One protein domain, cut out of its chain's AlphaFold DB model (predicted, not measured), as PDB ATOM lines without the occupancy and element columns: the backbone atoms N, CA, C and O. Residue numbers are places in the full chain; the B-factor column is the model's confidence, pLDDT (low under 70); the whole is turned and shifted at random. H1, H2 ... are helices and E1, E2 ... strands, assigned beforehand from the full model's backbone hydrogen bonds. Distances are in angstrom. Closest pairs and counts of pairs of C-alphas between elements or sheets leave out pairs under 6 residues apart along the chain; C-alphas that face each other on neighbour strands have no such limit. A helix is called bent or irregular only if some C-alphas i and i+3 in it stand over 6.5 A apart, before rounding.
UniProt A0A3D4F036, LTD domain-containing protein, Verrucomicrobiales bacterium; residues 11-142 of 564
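This is residues 11 to 142 of the 564 residues of the protein "LTD domain-containing protein" of Verrucomicrobiales bacterium (UniProt A0A3D4F036). Look for a long curved arc of helices, H2 followed by the two arms of the bent H3, with H4 folded back along its inner side as a second, nearly straight layer. H1 turns off at the far end of H2, the little H5 follows H4, and the short strand E1 with the loops of residues 20 to 47 lies on the concave side of the arc, past H4. The printed part has 132 residues with five named helices and one named strand, in the order E1, H1, H2, H3, H4, H5, and its class is mostly helix. It is loose, with a radius of gyration of the C-alphas of 18.5 A, and elongated, spanning 55 by 36 by 29 A.

Find C-alpha 79 at (-30.401, 39.002, 28.137), where H3, residues 79 to 102, begins. By its hydrogen bonds it was assigned as one helix, but it is bent: C-alphas 90 and 93 are 7.5 A apart, between arms H3a, residues 79 to 90, 16.8 A long, and H3b, residues 93 to 102, 14.4 A. H4, residues 111 to 133, likewise assigned as one helix, is bent with C-alphas 121 and 124 at 6.6 A; its arms are H4a, residues 111 to 121, 15.0 A, and H4b, residues 124 to 133, 12.6 A. H2, residues 57 to 76, runs 26.3 A. H1 is residues 48 to 54, 9.9 A, and E1 is residues 17 to 19, 6.2 A. H5, residues 136 to 141, 10.2 A, ends at C-alpha 141, (-3.854, 40.008, 41.661); it is irregular, with C-alphas 137 and 140 at 7.4 A.

Start at H3a: with residues 84 to 88 alone it touches H4a, closest C-alphas Glu 88 and Leu 111 at 7.5 A, a shallow tilt of 15 degrees, opposite ways. H3b stands at a steep tilt of 59 degrees to H3a. H2 touches H4b with residues 68 to 76 alone, closest C-alphas Leu 75 and Arg 127 at 6.4 A, opposite ways at 34.5 degrees, shallow but only just. H1 and H2 only just touch, with 3 pairs of C-alphas within 8 A, and only at the corner; Leu 54 and Lys 60 have the closest C-alphas, 4.9 A. H4b and H5 are close but not clearly touching, closest C-alphas Val 132 and Asn 138 at 7.0 A. E1 pairs with no named strand. Every O i to N i+4 pair is within hydrogen-bond range in H1, H3a, H3b, H4a and H4b; H2 has 15 of 16, and H5 has 0 of 2 but 2 of 3 O i to N i+3 pairs.

The two farthest C-alphas, Glu 57 and Lys 101, are 56.2 A apart. Residues 100 to 108, of which 100 to 102 belong to H3, stand free. The printed part has no cut, and the link from E1 to H1, 28 residues, is long. The mean pLDDT of the printed part is 80.2; look for values under 70 at residues 11 to 31, 42 to 43 and 141 to 142.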
ATOM      1  N   ILE A  11     -24.238  49.103  45.404       39.34
ATOM      2  CA  ILE A  11     -23.298  48.007  45.119       39.34
ATOM      3  C   ILE A  11     -22.116  48.604  44.348       39.34
ATOM      4  O   ILE A  11     -22.216  48.857  43.155       39.34
ATOM      5  N   TRP A  12     -20.985  48.832  45.017       40.53
ATOM      6  CA  TRP A  12     -19.767  49.332  44.374       40.53
ATOM      7  C   TRP A  12     -18.817  48.160  44.118       40.53
ATOM      8  O   TRP A  12     -18.029  47.796  44.980       40.53
ATOM      9  N   ALA A  13     -18.889  47.549  42.934       43.72
ATOM     10  CA  ALA A  13     -18.205  46.281  42.637       43.72
ATOM     11  C   ALA A  13     -16.672  46.372  42.428       43.72
ATOM     12  O   ALA A  13     -16.040  45.389  42.043       43.72
ATOM     13  N   THR A  14     -16.052  47.531  42.673       39.00
ATOM     14  CA  THR A  14     -14.589  47.720  42.568       39.00
ATOM     15  C   THR A  14     -13.837  47.344  43.844       39.00
ATOM     16  O   THR A  14     -12.608  47.282  43.852       39.00
ATOM     17  N   ALA A  15     -14.565  47.049  44.914       43.06
ATOM     18  CA  ALA A  15     -14.050  46.490  46.146       43.06
ATOM     19  C   ALA A  15     -15.146  45.618  46.765       43.06
ATOM     20  O   ALA A  15     -16.321  45.814  46.480       43.06
ATOM     21  N   ASP A  16     -14.778  44.647  47.594       45.62
ATOM     22  CA  ASP A  16     -15.693  43.689  48.241       45.62
ATOM     23  C   ASP A  16     -16.613  44.351  49.309       45.62
ATOM     24  O   ASP A  16     -16.811  43.827  50.409       45.62
ATOM     25  N   TYR A  17     -17.138  45.551  49.037       42.50
ATOM     26  CA  TYR A  17     -17.999  46.320  49.924       42.50
ATOM     27  C   TYR A  17     -19.222  46.907  49.203       42.50
ATOM     28  O   TYR A  17     -19.136  47.525  48.145       42.50
ATOM     29  N   VAL A  18     -20.383  46.796  49.851       38.84
ATOM     30  CA  VAL A  18     -21.571  47.615  49.566       38.84
ATOM     31  C   VAL A  18     -21.562  48.788  50.555       38.84
ATOM     32  O   VAL A  18     -21.518  48.579  51.773       38.84
ATOM     33  N   LEU A  19     -21.576  50.031  50.064       38.56
ATOM     34  CA  LEU A  19     -21.736  51.221  50.911       38.56
ATOM     35  C   LEU A  19     -23.236  51.509  51.046       38.56
ATOM     36  O   LEU A  19     -23.841  52.039  50.120       38.56
ATOM     37  N   GLY A  20     -23.831  51.156  52.190       39.12
ATOM     38  CA  GLY A  20     -25.271  51.375  52.415       39.12
ATOM     39  C   GLY A  20     -25.911  50.710  53.641       39.12
ATOM     40  O   GLY A  20     -27.114  50.825  53.845       39.12
ATOM     41  N   GLY A  21     -25.146  50.031  54.498       37.09
ATOM     42  CA  GLY A  21     -25.680  49.463  55.739       37.09
ATOM     43  C   GLY A  21     -26.097  50.513  56.766       37.09
ATOM     44  O   GLY A  21     -25.500  51.582  56.820       37.09
ATOM     45  N   ARG A  22     -27.052  50.153  57.643       39.88
ATOM     46  CA  ARG A  22     -27.630  50.906  58.790       39.88
ATOM     47  C   ARG A  22     -26.700  51.829  59.604       39.88
ATOM     48  O   ARG A  22     -27.211  52.636  60.370       39.88
ATOM     49  N   ASN A  23     -25.379  51.718  59.472       37.88
ATOM     50  CA  ASN A  23     -24.392  52.566  60.120       37.88
ATOM     51  C   ASN A  23     -23.397  53.097  59.078       37.88
ATOM     52  O   ASN A  23     -22.699  52.319  58.426       37.88
ATOM     53  N   ALA A  24     -23.285  54.420  58.977       47.41
ATOM     54  CA  ALA A  24     -22.197  55.069  58.260       47.41
ATOM     55  C   ALA A  24     -20.832  54.523  58.741       47.41
ATOM     56  O   ALA A  24     -20.590  54.420  59.945       47.41
ATOM     57  N   ASN A  25     -19.947  54.212  57.788       41.06
ATOM     58  CA  ASN A  25     -18.530  53.842  57.955       41.06
ATOM     59  C   ASN A  25     -18.175  52.398  58.359       41.06
ATOM     60  O   ASN A  25     -17.065  52.176  58.842       41.06
ATOM     61  N   SER A  26     -19.023  51.394  58.117       40.56
ATOM     62  CA  SER A  26     -18.558  49.998  58.171       40.56
ATOM     63  C   SER A  26     -18.917  49.245  56.886       40.56
ATOM     64  O   SER A  26     -20.106  49.170  56.573       40.56
ATOM     65  N   PRO A  27     -17.933  48.725  56.125       42.16
ATOM     66  CA  PRO A  27     -18.205  47.954  54.917       42.16
ATOM     67  C   PRO A  27     -19.068  46.741  55.271       42.16
ATOM     68  O   PRO A  27     -18.704  45.953  56.147       42.16
ATOM     69  N   ILE A  28     -20.215  46.583  54.600       43.69
ATOM     70  CA  ILE A  28     -20.888  45.287  54.585       43.69
ATOM     71  C   ILE A  28     -20.084  44.431  53.619       43.69
ATOM     72  O   ILE A  28     -20.216  44.538  52.401       43.69
ATOM     73  N   SER A  29     -19.201  43.638  54.208       52.09
ATOM     74  CA  SER A  29     -18.621  42.473  53.572       52.09
ATOM     75  C   SER A  29     -19.627  41.320  53.695       52.09
ATOM     76  O   SER A  29     -20.218  41.191  54.779       52.09
ATOM     77  N   PRO A  30     -19.806  40.463  52.669       60.62
ATOM     78  CA  PRO A  30     -19.263  40.552  51.295       60.62
ATOM     79  C   PRO A  30     -20.307  40.510  50.147       60.62
ATOM     80  O   PRO A  30     -21.450  40.104  50.336       60.62
ATOM     81  N   SER A  31     -19.876  40.904  48.936       67.06
ATOM     82  CA  SER A  31     -20.524  40.695  47.614       67.06
ATOM     83  C   SER A  31     -19.978  39.469  46.852       67.06
ATOM     84  O   SER A  31     -20.301  39.254  45.676       67.06
ATOM     85  N   HIS A  32     -19.139  38.685  47.536       78.19
ATOM     86  CA  HIS A  32     -18.422  37.514  47.039       78.19
ATOM     87  C   HIS A  32     -19.378  36.391  46.568       78.19
ATOM     88  O   HIS A  32     -20.398  36.139  47.210       78.19
ATOM     89  N   PRO A  33     -19.041  35.615  45.523       82.94
ATOM     90  CA  PRO A  33     -19.818  34.447  45.084       82.94
ATOM     91  C   PRO A  33     -20.160  33.389  46.145       82.94
ATOM     92  O   PRO A  33     -21.114  32.639  45.994       82.94
ATOM     93  N   PHE A  34     -19.373  33.329  47.216       82.69
ATOM     94  CA  PHE A  34     -19.531  32.380  48.328       82.69
ATOM     95  C   PHE A  34     -20.079  33.042  49.597       82.69
ATOM     96  O   PHE A  34     -19.911  32.514  50.692       82.69
ATOM     97  N   VAL A  35     -20.697  34.219  49.486       80.06
ATOM     98  CA  VAL A  35     -21.368  34.863  50.622       80.06
ATOM     99  C   VAL A  35     -22.338  33.893  51.288       80.06
ATOM    100  O   VAL A  35     -23.104  33.198  50.626       80.06
ATOM    101  N   GLY A  36     -22.313  33.870  52.618       78.00
ATOM    102  CA  GLY A  36     -23.116  32.965  53.432       78.00
ATOM    103  C   GLY A  36     -22.341  31.779  54.001       78.00
ATOM    104  O   GLY A  36     -22.933  31.047  54.796       78.00
ATOM    105  N   ILE A  37     -21.051  31.615  53.676       82.06
ATOM    106  CA  ILE A  37     -20.146  30.735  54.439       82.06
ATOM    107  C   ILE A  37     -19.619  31.428  55.696       82.06
ATOM    108  O   ILE A  37     -19.654  32.656  55.817       82.06
ATOM    109  N   ARG A  38     -19.106  30.655  56.652       84.44
ATOM    110  CA  ARG A  38     -18.582  31.166  57.926       84.44
ATOM    111  C   ARG A  38     -17.473  32.200  57.741       84.44
ATOM    112  O   ARG A  38     -17.404  33.148  58.523       84.44
ATOM    113  N   GLU A  39     -16.620  32.009  56.740       79.44
ATOM    114  CA  GLU A  39     -15.515  32.904  56.387       79.44
ATOM    115  C   GLU A  39     -15.999  34.178  55.659       79.44
ATOM    116  O   GLU A  39     -15.319  35.198  55.698       79.44
ATOM    117  N   LEU A  40     -17.192  34.147  55.050       77.56
ATOM    118  CA  LEU A  40     -17.790  35.210  54.227       77.56
ATOM    119  C   LEU A  40     -19.254  35.453  54.630       77.56
ATOM    120  O   LEU A  40     -20.186  35.244  53.852       77.56
ATOM    121  N   GLN A  41     -19.476  35.862  55.876       73.56
ATOM    122  CA  GLN A  41     -20.817  35.934  56.467       73.56
ATOM    123  C   GLN A  41     -21.708  36.984  55.792       73.56
ATOM    124  O   GLN A  41     -21.366  38.163  55.750       73.56
ATOM    125  N   GLY A  42     -22.909  36.594  55.369       66.50
ATOM    126  CA  GLY A  42     -23.934  37.535  54.917       66.50
ATOM    127  C   GLY A  42     -24.680  38.130  56.111       66.50
ATOM    128  O   GLY A  42     -25.295  37.398  56.882       66.50
ATOM    129  N   ASN A  43     -24.635  39.454  56.294       69.50
ATOM    130  CA  ASN A  43     -25.333  40.150  57.391       69.50
ATOM    131  C   ASN A  43     -25.072  39.522  58.786       69.50
ATOM    132  O   ASN A  43     -25.991  39.321  59.579       69.50
ATOM    133  N   ARG A  44     -23.801  39.192  59.077       70.19
ATOM    134  CA  ARG A  44     -23.342  38.535  60.327       70.19
ATOM    135  C   ARG A  44     -23.928  37.138  60.576       70.19
ATOM    136  O   ARG A  44     -23.946  36.672  61.714       70.19
ATOM    137  N   SER A  45     -24.422  36.485  59.530       77.06
ATOM    138  CA  SER A  45     -24.952  35.127  59.571       77.06
ATOM    139  C   SER A  45     -24.309  34.267  58.485       77.06
ATOM    140  O   SER A  45     -23.800  34.771  57.483       77.06
ATOM    141  N   TRP A  46     -24.318  32.957  58.695       84.06
ATOM    142  CA  TRP A  46     -23.838  31.974  57.731       84.06
ATOM    143  C   TRP A  46     -24.636  30.678  57.848       84.06
ATOM    144  O   TRP A  46     -25.305  30.423  58.855       84.06
ATOM    145  N   ASN A  47     -24.563  29.850  56.811       88.00
ATOM    146  CA  ASN A  47     -25.263  28.582  56.734       88.00
ATOM    147  C   ASN A  47     -24.264  27.418  56.771       88.00
ATOM    148  O   ASN A  47     -23.458  27.237  55.863       88.00
ATOM    149  N   ARG A  48     -24.373  26.580  57.806       92.38
ATOM    150  CA  ARG A  48     -23.513  25.399  57.985       92.38
ATOM    151  C   ARG A  48     -23.653  24.368  56.861       92.38
ATOM    152  O   ARG A  48     -22.718  23.611  56.636       92.38
ATOM    153  N   LEU A  49     -24.803  24.302  56.190       90.69
ATOM    154  CA  LEU A  49     -24.989  23.444  55.020       90.69
ATOM    155  C   LEU A  49     -24.163  23.959  53.838       90.69
ATOM    156  O   LEU A  49     -23.485  23.166  53.202       90.69
ATOM    157  N   ILE A  50     -24.168  25.273  53.590       88.19
ATOM    158  CA  ILE A  50     -23.358  25.883  52.524       88.19
ATOM    159  C   ILE A  50     -21.868  25.677  52.817       88.19
ATOM    160  O   ILE A  50     -21.140  25.262  51.920       88.19
ATOM    161  N   ASP A  51     -21.433  25.861  54.073       89.06
ATOM    162  CA  ASP A  51     -20.062  25.526  54.495       89.06
ATOM    163  C   ASP A  51     -19.719  24.080  54.116       89.06
ATOM    164  O   ASP A  51     -18.724  23.824  53.446       89.06
ATOM    165  N   LYS A  52     -20.570  23.121  54.504       92.38
ATOM    166  CA  LYS A  52     -20.320  21.692  54.274       92.38
ATOM    167  C   LYS A  52     -20.328  21.305  52.799       92.38
ATOM    168  O   LYS A  52     -19.535  20.455  52.405       92.38
ATOM    169  N   LEU A  53     -21.183  21.925  51.989       90.88
ATOM    170  CA  LEU A  53     -21.200  21.721  50.542       90.88
ATOM    171  C   LEU A  53     -19.926  22.273  49.892       90.88
ATOM    172  O   LEU A  53     -19.299  21.575  49.106       90.88
ATOM    173  N   LEU A  54     -19.493  23.485  50.250       89.38
ATOM    174  CA  LEU A  54     -18.320  24.132  49.643       89.38
ATOM    175  C   LEU A  54     -16.969  23.684  50.240       89.38
ATOM    176  O   LEU A  54     -15.914  24.017  49.687       89.38
ATOM    177  N   GLU A  55     -16.982  22.933  51.345       90.56
ATOM    178  CA  GLU A  55     -15.850  22.129  51.834       90.56
ATOM    179  C   GLU A  55     -15.574  20.917  50.921       90.56
ATOM    180  O   GLU A  55     -14.444  20.433  50.871       90.56
ATOM    181  N   ASN A  56     -16.581  20.423  50.193       92.00
ATOM    182  CA  ASN A  56     -16.407  19.368  49.202       92.00
ATOM    183  C   ASN A  56     -15.918  19.982  47.880       92.00
ATOM    184  O   ASN A  56     -16.658  20.692  47.200       92.00
ATOM    185  N   GLU A  57     -14.668  19.700  47.502       90.69
ATOM    186  CA  GLU A  57     -14.052  20.291  46.303       90.69
ATOM    187  C   GLU A  57     -14.798  19.951  45.007       90.69
ATOM    188  O   GLU A  57     -14.888  20.793  44.116       90.69
ATOM    189  N   ARG A  58     -15.407  18.765  44.919       90.12
ATOM    190  CA  ARG A  58     -16.248  18.376  43.780       90.12
ATOM    191  C   ARG A  58     -17.465  19.295  43.657       90.12
ATOM    192  O   ARG A  58     -17.626  19.954  42.633       90.12
ATOM    193  N   VAL A  59     -18.249  19.446  44.726       91.12
ATOM    194  CA  VAL A  59     -19.421  20.345  44.748       91.12
ATOM    195  C   VAL A  59     -19.014  21.797  44.494       91.12
ATOM    196  O   VAL A  59     -19.670  22.510  43.737       91.12
ATOM    197  N   LYS A  60     -17.904  22.242  45.085       91.75
ATOM    198  CA  LYS A  60     -17.376  23.596  44.895       91.75
ATOM    199  C   LYS A  60     -16.996  23.874  43.440       91.75
ATOM    200  O   LYS A  60     -17.292  24.955  42.934       91.75
ATOM    201  N   ASN A  61     -16.361  22.919  42.765       91.44
ATOM    202  CA  ASN A  61     -15.988  23.054  41.358       91.44
ATOM    203  C   ASN A  61     -17.215  23.027  40.441       91.44
ATOM    204  O   ASN A  61     -17.287  23.847  39.525       91.44
ATOM    205  N   MET A  62     -18.210  22.182  40.735       92.38
ATOM    206  CA  MET A  62     -19.494  22.198  40.025       92.38
ATOM    207  C   MET A  62     -20.192  23.554  40.169       92.38
ATOM    208  O   MET A  62     -20.579  24.165  39.175       92.38
ATOM    209  N   PHE A  63     -20.264  24.088  41.392       93.69
ATOM    210  CA  PHE A  63     -20.835  25.410  41.643       93.69
ATOM    211  C   PHE A  63     -20.094  26.515  40.879       93.69
ATOM    212  O   PHE A  63     -20.733  27.376  40.281       93.69
ATOM    213  N   ARG A  64     -18.754  26.505  40.879       93.75
ATOM    214  CA  ARG A  64     -17.942  27.492  40.146       93.75
ATOM    215  C   ARG A  64     -18.216  27.459  38.650       93.75
ATOM    216  O   ARG A  64     -18.374  28.526  38.063       93.75
ATOM    217  N   ARG A  65     -18.278  26.265  38.048       94.81
ATOM    218  CA  ARG A  65     -18.617  26.126  36.629       94.81
ATOM    219  C   ARG A  65     -20.021  26.654  36.366       94.81
ATOM    220  O   ARG A  65     -20.152  27.536  35.531       94.81
ATOM    221  N   ARG A  66     -21.027  26.223  37.134       95.06
ATOM    222  CA  ARG A  66     -22.408  26.693  36.947       95.06
ATOM    223  C   ARG A  66     -22.539  28.209  37.087       95.06
ATOM    224  O   ARG A  66     -23.225  28.851  36.301       95.06
ATOM    225  N   LEU A  67     -21.887  28.794  38.090       94.44
ATOM    226  CA  LEU A  67     -21.895  30.240  38.282       94.44
ATOM    227  C   LEU A  67     -21.266  30.962  37.090       94.44
ATOM    228  O   LEU A  67     -21.799  31.975  36.657       94.44
ATOM    229  N   GLN A  68     -20.152  30.455  36.569       94.81
ATOM    230  CA  GLN A  68     -19.502  31.031  35.401       94.81
ATOM    231  C   GLN A  68     -20.382  30.928  34.150       94.81
ATOM    232  O   GLN A  68     -20.563  31.941  33.485       94.81
ATOM    233  N   THR A  69     -21.022  29.781  33.905       94.19
ATOM    234  CA  THR A  69     -22.011  29.626  32.824       94.19
ATOM    235  C   THR A  69     -23.121  30.672  32.935       94.19
ATOM    236  O   THR A  69     -23.379  31.407  31.995       94.19
ATOM    237  N   LEU A  70     -23.712  30.855  34.122       93.62
ATOM    238  CA  LEU A  70     -24.746  31.879  34.330       93.62
ATOM    239  C   LEU A  70     -24.225  33.315  34.174       93.62
ATOM    240  O   LEU A  70     -24.976  34.206  33.778       93.62
ATOM    241  N   VAL A  71     -22.960  33.570  34.516       93.31
ATOM    242  CA  VAL A  71     -22.322  34.867  34.256       93.31
ATOM    243  C   VAL A  71     -22.232  35.107  32.757       93.31
ATOM    244  O   VAL A  71     -22.584  36.198  32.317       93.31
ATOM    245  N   ASP A  72     -21.816  34.114  31.986       93.06
ATOM    246  CA  ASP A  72     -21.678  34.241  30.540       93.06
ATOM    247  C   ASP A  72     -23.056  34.390  29.866       93.06
ATOM    248  O   ASP A  72     -23.301  35.381  29.172       93.06
ATOM    249  N   ASP A  73     -23.995  33.500  30.189       92.00
ATOM    250  CA  ASP A  73     -25.313  33.405  29.550       92.00
ATOM    251  C   ASP A  73     -26.261  34.545  29.912       92.00
ATOM    252  O   ASP A  73     -27.081  34.954  29.091       92.00
ATOM    253  N   LEU A  74     -26.201  35.054  31.146       92.06
ATOM    254  CA  LEU A  74     -27.128  36.090  31.610       92.06
ATOM    255  C   LEU A  74     -26.463  37.454  31.659       92.06
ATOM    256  O   LEU A  74     -27.024  38.443  31.191       92.06
ATOM    257  N   LEU A  75     -25.293  37.525  32.294       90.62
ATOM    258  CA  LEU A  75     -24.694  38.805  32.641       90.62
ATOM    259  C   LEU A  75     -23.832  39.354  31.504       90.62
ATOM    260  O   LEU A  75     -23.842  40.563  31.288       90.62
ATOM    261  N   MET A  76     -23.087  38.510  30.793       92.44
ATOM    262  CA  MET A  76     -22.225  38.929  29.682       92.44
ATOM    263  C   MET A  76     -22.940  38.915  28.329       92.44
ATOM    264  O   MET A  76     -22.467  39.566  27.396       92.44
ATOM    265  N   SER A  77     -24.080  38.235  28.229       92.31
ATOM    266  CA  SER A  77     -24.970  38.303  27.074       92.31
ATOM    267  C   SER A  77     -25.852  39.563  27.096       92.31
ATOM    268  O   SER A  77     -25.788  40.394  28.008       92.31
ATOM    269  N   LYS A  78     -26.716  39.684  26.081       93.25
ATOM    270  CA  LYS A  78     -27.717  40.753  25.974       93.25
ATOM    271  C   LYS A  78     -28.978  40.524  26.805       93.25
ATOM    272  O   LYS A  78     -29.798  41.427  26.879       93.25
ATOM    273  N   VAL A  79     -29.146  39.366  27.451       94.62
ATOM    274  CA  VAL A  79     -30.401  39.002  28.137       94.62
ATOM    275  C   VAL A  79     -30.842  40.071  29.141       94.62
ATOM    276  O   VAL A  79     -32.016  40.439  29.184       94.62
ATOM    277  N   VAL A  80     -29.911  40.584  29.950       92.44
ATOM    278  CA  VAL A  80     -30.218  41.634  30.932       92.44
ATOM    279  C   VAL A  80     -30.440  42.989  30.258       92.44
ATOM    280  O   VAL A  80     -31.376  43.687  30.641       92.44
ATOM    281  N   ASP A  81     -29.626  43.347  29.262       92.81
ATOM    282  CA  ASP A  81     -29.729  44.639  28.568       92.81
ATOM    283  C   ASP A  81     -31.058  44.736  27.788       92.81
ATOM    284  O   ASP A  81     -31.843  45.653  28.017       92.81
ATOM    285  N   ASP A  82     -31.399  43.723  26.984       94.88
ATOM    286  CA  ASP A  82     -32.653  43.663  26.217       94.88
ATOM    287  C   ASP A  82     -33.883  43.707  27.143       94.88
ATOM    288  O   ASP A  82     -34.928  44.279  26.811       94.88
ATOM    289  N   ARG A  83     -33.777  43.117  28.343       93.88
ATOM    290  CA  ARG A  83     -34.847  43.180  29.344       93.88
ATOM    291  C   ARG A  83     -35.014  44.588  29.908       93.88
ATOM    292  O   ARG A  83     -36.153  44.985  30.162       93.88
ATOM    293  N   LEU A  84     -33.921  45.316  30.129       92.44
ATOM    294  CA  LEU A  84     -33.973  46.706  30.576       92.44
ATOM    295  C   LEU A  84     -34.581  47.608  29.508       92.44
ATOM    296  O   LEU A  84     -35.514  48.340  29.833       92.44
ATOM    297  N   ASP A  85     -34.159  47.468  28.253       92.56
ATOM    298  CA  ASP A  85     -34.710  48.216  27.117       92.56
ATOM    299  C   ASP A  85     -36.225  47.995  26.983       92.56
ATOM    300  O   ASP A  85     -37.014  48.940  26.871       92.56
ATOM    301  N   ALA A  86     -36.667  46.735  27.072       94.50
ATOM    302  CA  ALA A  86     -38.088  46.400  27.033       94.50
ATOM    303  C   ALA A  86     -38.867  47.028  28.203       94.50
ATOM    304  O   ALA A  86     -39.983  47.520  28.019       94.50
ATOM    305  N   MET A  87     -38.292  47.027  29.411       92.31
ATOM    306  CA  MET A  87     -38.917  47.640  30.586       92.31
ATOM    307  C   MET A  87     -38.943  49.170  30.504       92.31
ATOM    308  O   MET A  87     -39.936  49.761  30.930       92.31
ATOM    309  N   GLU A  88     -37.913  49.813  29.946       92.75
ATOM    310  CA  GLU A  88     -37.902  51.262  29.709       92.75
ATOM    311  C   GLU A  88     -39.086  51.665  28.838       92.75
ATOM    312  O   GLU A  88     -39.889  52.512  29.239       92.75
ATOM    313  N   LEU A  89     -39.246  50.985  27.699       93.62
ATOM    314  CA  LEU A  89     -40.312  51.259  26.741       93.62
ATOM    315  C   LEU A  89     -41.705  51.107  27.368       93.62
ATOM    316  O   LEU A  89     -42.602  51.909  27.105       93.62
ATOM    317  N   MET A  90     -41.895  50.093  28.216       94.69
ATOM    318  CA  MET A  90     -43.167  49.868  28.909       94.69
ATOM    319  C   MET A  90     -43.465  50.940  29.964       94.69
ATOM    320  O   MET A  90     -44.626  51.298  30.159       94.69
ATOM    321  N   LEU A  91     -42.442  51.434  30.664       94.00
ATOM    322  CA  LEU A  91     -42.606  52.310  31.827       94.00
ATOM    323  C   LEU A  91     -42.538  53.803  31.494       94.00
ATOM    324  O   LEU A  91     -42.993  54.611  32.304       94.00
ATOM    325  N   GLU A  92     -41.994  54.196  30.340       91.19
ATOM    326  CA  GLU A  92     -41.674  55.595  30.028       91.19
ATOM    327  C   GLU A  92     -42.872  56.538  30.213       91.19
ATOM    328  O   GLU A  92     -42.792  57.538  30.937       91.19
ATOM    329  N   SER A  93     -44.015  56.201  29.610       93.38
ATOM    330  CA  SER A  93     -45.196  57.069  29.648       93.38
ATOM    331  C   SER A  93     -45.821  57.174  31.044       93.38
ATOM    332  O   SER A  93     -46.251  58.262  31.449       93.38
ATOM    333  N   ASP A  94     -45.822  56.077  31.804       93.75
ATOM    334  CA  ASP A  94     -46.362  56.034  33.161       93.75
ATOM    335  C   ASP A  94     -45.441  56.762  34.139       93.75
ATOM    336  O   ASP A  94     -45.922  57.564  34.940       93.75
ATOM    337  N   ALA A  95     -44.121  56.612  34.005       90.69
ATOM    338  CA  ALA A  95     -43.143  57.334  34.813       90.69
ATOM    339  C   ALA A  95     -43.285  58.863  34.669       90.69
ATOM    340  O   ALA A  95     -43.185  59.599  35.657       90.69
ATOM    341  N   VAL A  96     -43.571  59.362  33.459       90.12
ATOM    342  CA  VAL A  96     -43.844  60.792  33.219       90.12
ATOM    343  C   VAL A  96     -45.140  61.236  33.902       90.12
ATOM    344  O   VAL A  96     -45.163  62.284  34.560       90.12
ATOM    345  N   ARG A  97     -46.219  60.452  33.779       92.50
ATOM    346  CA  ARG A  97     -47.517  60.759  34.406       92.50
ATOM    347  C   ARG A  97     -47.429  60.746  35.926       92.50
ATOM    348  O   ARG A  97     -47.944  61.662  36.570       92.50
ATOM    349  N   ASP A  98     -46.749  59.759  36.494       90.31
ATOM    350  CA  ASP A  98     -46.561  59.644  37.935       90.31
ATOM    351  C   ASP A  98     -45.739  60.805  38.480       90.31
ATOM    352  O   ASP A  98     -46.139  61.424  39.467       90.31
ATOM    353  N   ARG A  99     -44.658  61.193  37.795       87.75
ATOM    354  CA  ARG A  99     -43.885  62.379  38.179       87.75
ATOM    355  C   ARG A  99     -44.729  63.655  38.142       87.75
ATOM    356  O   ARG A  99     -44.604  64.493  39.033       87.75
ATOM    357  N   ALA A 100     -45.597  63.814  37.142       90.50
ATOM    358  CA  ALA A 100     -46.482  64.976  37.048       90.50
ATOM    359  C   ALA A 100     -47.535  65.007  38.169       90.50
ATOM    360  O   ALA A 100     -47.870  66.078  38.673       90.50
ATOM    361  N   LYS A 101     -48.053  63.839  38.565       93.06
ATOM    362  CA  LYS A 101     -49.106  63.713  39.579       93.06
ATOM    363  C   LYS A 101     -48.575  63.802  41.009       93.06
ATOM    364  O   LYS A 101     -49.184  64.467  41.843       93.06
ATOM    365  N   TRP A 102     -47.473  63.115  41.294       89.69
ATOM    366  CA  TRP A 102     -46.958  62.911  42.650       89.69
ATOM    367  C   TRP A 102     -45.697  63.728  42.954       89.69
ATOM    368  O   TRP A 102     -45.279  63.806  44.107       89.69
ATOM    369  N   GLY A 103     -45.095  64.366  41.948       84.81
ATOM    370  CA  GLY A 103     -43.840  65.094  42.098       84.81
ATOM    371  C   GLY A 103     -42.637  64.151  42.163       84.81
ATOM    372  O   GLY A 103     -42.476  63.273  41.322       84.81
ATOM    373  N   GLN A 104     -41.748  64.364  43.132       77.88
ATOM    374  CA  GLN A 104     -40.503  63.610  43.285       77.88
ATOM    375  C   GLN A 104     -40.335  63.148  44.733       77.88
ATOM    376  O   GLN A 104     -40.515  63.934  45.661       77.88
ATOM    377  N   PHE A 105     -39.885  61.907  44.911       74.56
ATOM    378  CA  PHE A 105     -39.390  61.385  46.180       74.56
ATOM    379  C   PHE A 105     -37.923  60.956  46.022       74.56
ATOM    380  O   PHE A 105     -37.557  60.376  45.004       74.56
ATOM    381  N   GLY A 106     -37.065  61.261  47.000       81.75
ATOM    382  CA  GLY A 106     -35.631  60.948  46.921       81.75
ATOM    383  C   GLY A 106     -34.841  61.837  45.945       81.75
ATOM    384  O   GLY A 106     -35.139  63.024  45.778       81.75
ATOM    385  N   ARG A 107     -33.784  61.279  45.332       80.75
ATOM    386  CA  ARG A 107     -32.891  61.983  44.388       80.75
ATOM    387  C   ARG A 107     -33.615  62.261  43.064       80.75
ATOM    388  O   ARG A 107     -34.309  61.398  42.542       80.75
ATOM    389  N   SER A 108     -33.455  63.471  42.522       84.50
ATOM    390  CA  SER A 108     -34.113  63.859  41.267       84.50
ATOM    391  C   SER A 108     -33.454  63.174  40.083       84.50
ATOM    392  O   SER A 108     -32.269  63.400  39.849       84.50
ATOM    393  N   GLN A 109     -34.223  62.378  39.342       87.06
ATOM    394  CA  GLN A 109     -33.779  61.725  38.113       87.06
ATOM    395  C   GLN A 109     -34.971  61.406  37.196       87.06
ATOM    396  O   GLN A 109     -36.097  61.242  37.673       87.06
ATOM    397  N   SER A 110     -34.757  61.397  35.879       87.38
ATOM    398  CA  SER A 110     -35.681  60.797  34.905       87.38
ATOM    399  C   SER A 110     -35.566  59.268  34.906       87.38
ATOM    400  O   SER A 110     -34.614  58.727  35.470       87.38
ATOM    401  N   LEU A 111     -36.512  58.574  34.260       88.25
ATOM    402  CA  LEU A 111     -36.435  57.120  34.072       88.25
ATOM    403  C   LEU A 111     -35.139  56.731  33.345       88.25
ATOM    404  O   LEU A 111     -34.365  55.949  33.880       88.25
ATOM    405  N   THR A 112     -34.832  57.393  32.228       88.31
ATOM    406  CA  THR A 112     -33.579  57.196  31.479       88.31
ATOM    407  C   THR A 112     -32.332  57.437  32.335       88.31
ATOM    408  O   THR A 112     -31.366  56.691  32.255       88.31
ATOM    409  N   GLN A 113     -32.334  58.449  33.214       88.81
ATOM    410  CA  GLN A 113     -31.215  58.665  34.142       88.81
ATOM    411  C   GLN A 113     -31.099  57.540  35.178       88.81
ATOM    412  O   GLN A 113     -29.987  57.165  35.538       88.81
ATOM    413  N   ALA A 114     -32.223  57.010  35.669       87.38
ATOM    414  CA  ALA A 114     -32.228  55.894  36.610       87.38
ATOM    415  C   ALA A 114     -31.737  54.590  35.958       87.38
ATOM    416  O   ALA A 114     -30.985  53.848  36.586       87.38
ATOM    417  N   ILE A 115     -32.111  54.344  34.701       89.31
ATOM    418  CA  ILE A 115     -31.645  53.195  33.913       89.31
ATOM    419  C   ILE A 115     -30.152  53.320  33.621       89.31
ATOM    420  O   ILE A 115     -29.403  52.398  33.923       89.31
ATOM    421  N   ALA A 116     -29.687  54.494  33.185       88.31
ATOM    422  CA  ALA A 116     -28.262  54.728  32.967       88.31
ATOM    423  C   ALA A 116     -27.430  54.495  34.242       88.31
ATOM    424  O   ALA A 116     -26.299  54.022  34.161       88.31
ATOM    425  N   VAL A 117     -27.969  54.802  35.426       85.19
ATOM    426  CA  VAL A 117     -27.322  54.456  36.701       85.19
ATOM    427  C   VAL A 117     -27.266  52.936  36.885       85.19
ATOM    428  O   VAL A 117     -26.210  52.416  37.227       85.19
ATOM    429  N   LEU A 118     -28.356  52.207  36.630       84.81
ATOM    430  CA  LEU A 118     -28.375  50.743  36.720       84.81
ATOM    431  C   LEU A 118     -27.337  50.094  35.787       84.81
ATOM    432  O   LEU A 118     -26.579  49.224  36.208       84.81
ATOM    433  N   GLU A 119     -27.250  50.547  34.544       86.50
ATOM    434  CA  GLU A 119     -26.299  50.017  33.564       86.50
ATOM    435  C   GLU A 119     -24.850  50.340  33.936       86.50
ATOM    436  O   GLU A 119     -24.007  49.446  34.056       86.50
ATOM    437  N   ASN A 120     -24.554  51.625  34.145       85.56
ATOM    438  CA  ASN A 120     -23.180  52.103  34.259       85.56
ATOM    439  C   ASN A 120     -22.596  51.909  35.656       85.56
ATOM    440  O   ASN A 120     -21.416  51.577  35.783       85.56
ATOM    441  N   ASP A 121     -23.407  52.089  36.697       80.88
ATOM    442  CA  ASP A 121     -22.926  52.062  38.079       80.88
ATOM    443  C   ASP A 121     -23.117  50.684  38.731       80.88
ATOM    444  O   ASP A 121     -22.400  50.371  39.682       80.88
ATOM    445  N   TYR A 122     -24.025  49.837  38.220       78.25
ATOM    446  CA  TYR A 122     -24.250  48.485  38.759       78.25
ATOM    447  C   TYR A 122     -23.819  47.379  37.796       78.25
ATOM    448  O   TYR A 122     -22.967  46.565  38.160       78.25
ATOM    449  N   LEU A 123     -24.382  47.319  36.585       85.31
ATOM    450  CA  LEU A 123     -24.159  46.185  35.683       85.31
ATOM    451  C   LEU A 123     -22.725  46.125  35.158       85.31
ATOM    452  O   LEU A 123     -22.103  45.069  35.260       85.31
ATOM    453  N   ILE A 124     -22.159  47.230  34.660       84.50
ATOM    454  CA  ILE A 124     -20.767  47.260  34.170       84.50
ATOM    455  C   ILE A 124     -19.765  46.842  35.268       84.50
ATOM    456  O   ILE A 124     -18.924  45.964  35.018       84.50
ATOM    457  N   PRO A 125     -19.841  47.384  36.501       80.31
ATOM    458  CA  PRO A 125     -18.987  46.924  37.587       80.31
ATOM    459  C   PRO A 125     -19.237  45.459  37.957       80.31
ATOM    460  O   PRO A 125     -18.276  44.724  38.184       80.31
ATOM    461  N   ARG A 126     -20.496  44.996  37.991       83.31
ATOM    462  CA  ARG A 126     -20.819  43.603  38.339       83.31
ATOM    463  C   ARG A 126     -20.303  42.611  37.300       83.31
ATOM    464  O   ARG A 126     -19.761  41.580  37.696       83.31
ATOM    465  N   ARG A 127     -20.417  42.949  36.010       88.00
ATOM    466  CA  ARG A 127     -19.810  42.225  34.884       88.00
ATOM    467  C   ARG A 127     -18.321  42.040  35.144       88.00
ATOM    468  O   ARG A 127     -17.872  40.912  35.291       88.00
ATOM    469  N   THR A 128     -17.595  43.139  35.350       84.62
ATOM    470  CA  THR A 128     -16.145  43.115  35.626       84.62
ATOM    471  C   THR A 128     -15.799  42.293  36.873       84.62
ATOM    472  O   THR A 128     -14.850  41.513  36.873       84.62
ATOM    473  N   HIS A 129     -16.574  42.434  37.946       80.19
ATOM    474  CA  HIS A 129     -16.320  41.737  39.201       80.19
ATOM    475  C   HIS A 129     -16.410  40.209  39.056       80.19
ATOM    476  O   HIS A 129     -15.557  39.484  39.568       80.19
ATOM    477  N   LEU A 130     -17.411  39.701  38.334       84.81
ATOM    478  CA  LEU A 130     -17.552  38.261  38.129       84.81
ATOM    479  C   LEU A 130     -16.644  37.744  37.004       84.81
ATOM    480  O   LEU A 130     -15.926  36.778  37.231       84.81
ATOM    481  N   SER A 131     -16.593  38.404  35.843       87.06
ATOM    482  CA  SER A 131     -15.864  37.890  34.671       87.06
ATOM    483  C   SER A 131     -14.363  38.192  34.666       87.06
ATOM    484  O   SER A 131     -13.602  37.519  33.972       87.06
ATOM    485  N   VAL A 132     -13.901  39.173  35.451       84.44
ATOM    486  CA  VAL A 132     -12.480  39.550  35.527       84.44
ATOM    487  C   VAL A 132     -11.933  39.317  36.927       84.44
ATOM    488  O   VAL A 132     -10.968  38.573  37.089       84.44
ATOM    489  N   THR A 133     -12.523  39.931  37.955       80.25
ATOM    490  CA  THR A 133     -11.945  39.902  39.308       80.25
ATOM    491  C   THR A 133     -11.924  38.488  39.885       80.25
ATOM    492  O   THR A 133     -10.911  38.079  40.449       80.25
ATOM    493  N   HIS A 134     -12.995  37.712  39.726       85.12
ATOM    494  CA  HIS A 134     -13.088  36.349  40.263       85.12
ATOM    495  C   HIS A 134     -12.583  35.239  39.338       85.12
ATOM    496  O   HIS A 134     -12.618  34.067  39.719       85.12
ATOM    497  N   LEU A 135     -12.047  35.596  38.173       88.00
ATOM    498  CA  LEU A 135     -11.455  34.644  37.246       88.00
ATOM    499  C   LEU A 135     -10.219  33.976  37.873       88.00
ATOM    500  O   LEU A 135      -9.385  34.639  38.501       88.00
ATOM    501  N   ALA A 136     -10.078  32.660  37.708       89.19
ATOM    502  CA  ALA A 136      -8.981  31.886  38.290       89.19
ATOM    503  C   ALA A 136      -7.600  32.400  37.844       89.19
ATOM    504  O   ALA A 136      -6.680  32.494  38.662       89.19
ATOM    505  N   THR A 137      -7.475  32.826  36.583       88.44
ATOM    506  CA  THR A 137      -6.246  33.403  36.011       88.44
ATOM    507  C   THR A 137      -5.840  34.734  36.651       88.44
ATOM    508  O   THR A 137      -4.658  35.066  36.673       88.44
ATOM    509  N   ASN A 138      -6.788  35.465  37.248       85.12
ATOM    510  CA  ASN A 138      -6.552  36.746  37.921       85.12
ATOM    511  C   ASN A 138      -6.371  36.613  39.441       85.12
ATOM    512  O   ASN A 138      -6.207  37.615  40.140       85.12
ATOM    513  N   SER A 139      -6.360  35.390  39.978       78.50
ATOM    514  CA  SER A 139      -6.253  35.132  41.422       78.50
ATOM    515  C   SER A 139      -4.978  35.689  42.070       78.50
ATOM    516  O   SER A 139      -5.014  36.100  43.229       78.50
ATOM    517  N   ALA A 140      -3.872  35.780  41.325       73.75
ATOM    518  CA  ALA A 140      -2.609  36.348  41.804       73.75
ATOM    519  C   ALA A 140      -2.666  37.869  42.054       73.75
ATOM    520  O   ALA A 140      -1.805  38.412  42.744       73.75
ATOM    521  N   SER A 141      -3.681  38.557  41.525       69.62
ATOM    522  CA  SER A 141      -3.854  40.008  41.661       69.62
ATOM    523  C   SER A 141      -4.511  40.425  42.987       69.62
ATOM    524  O   SER A 141      -4.712  41.618  43.211       69.62
ATOM    525  N   TYR A 142      -4.852  39.480  43.876       63.88
ATOM    526  CA  TYR A 142      -5.517  39.767  45.153       63.88
ATOM    527  C   TYR A 142      -4.518  40.243  46.226       63.88
ATOM    528  O   TYR A 142      -3.602  39.503  46.585       63.88
TER     529      TYR A 142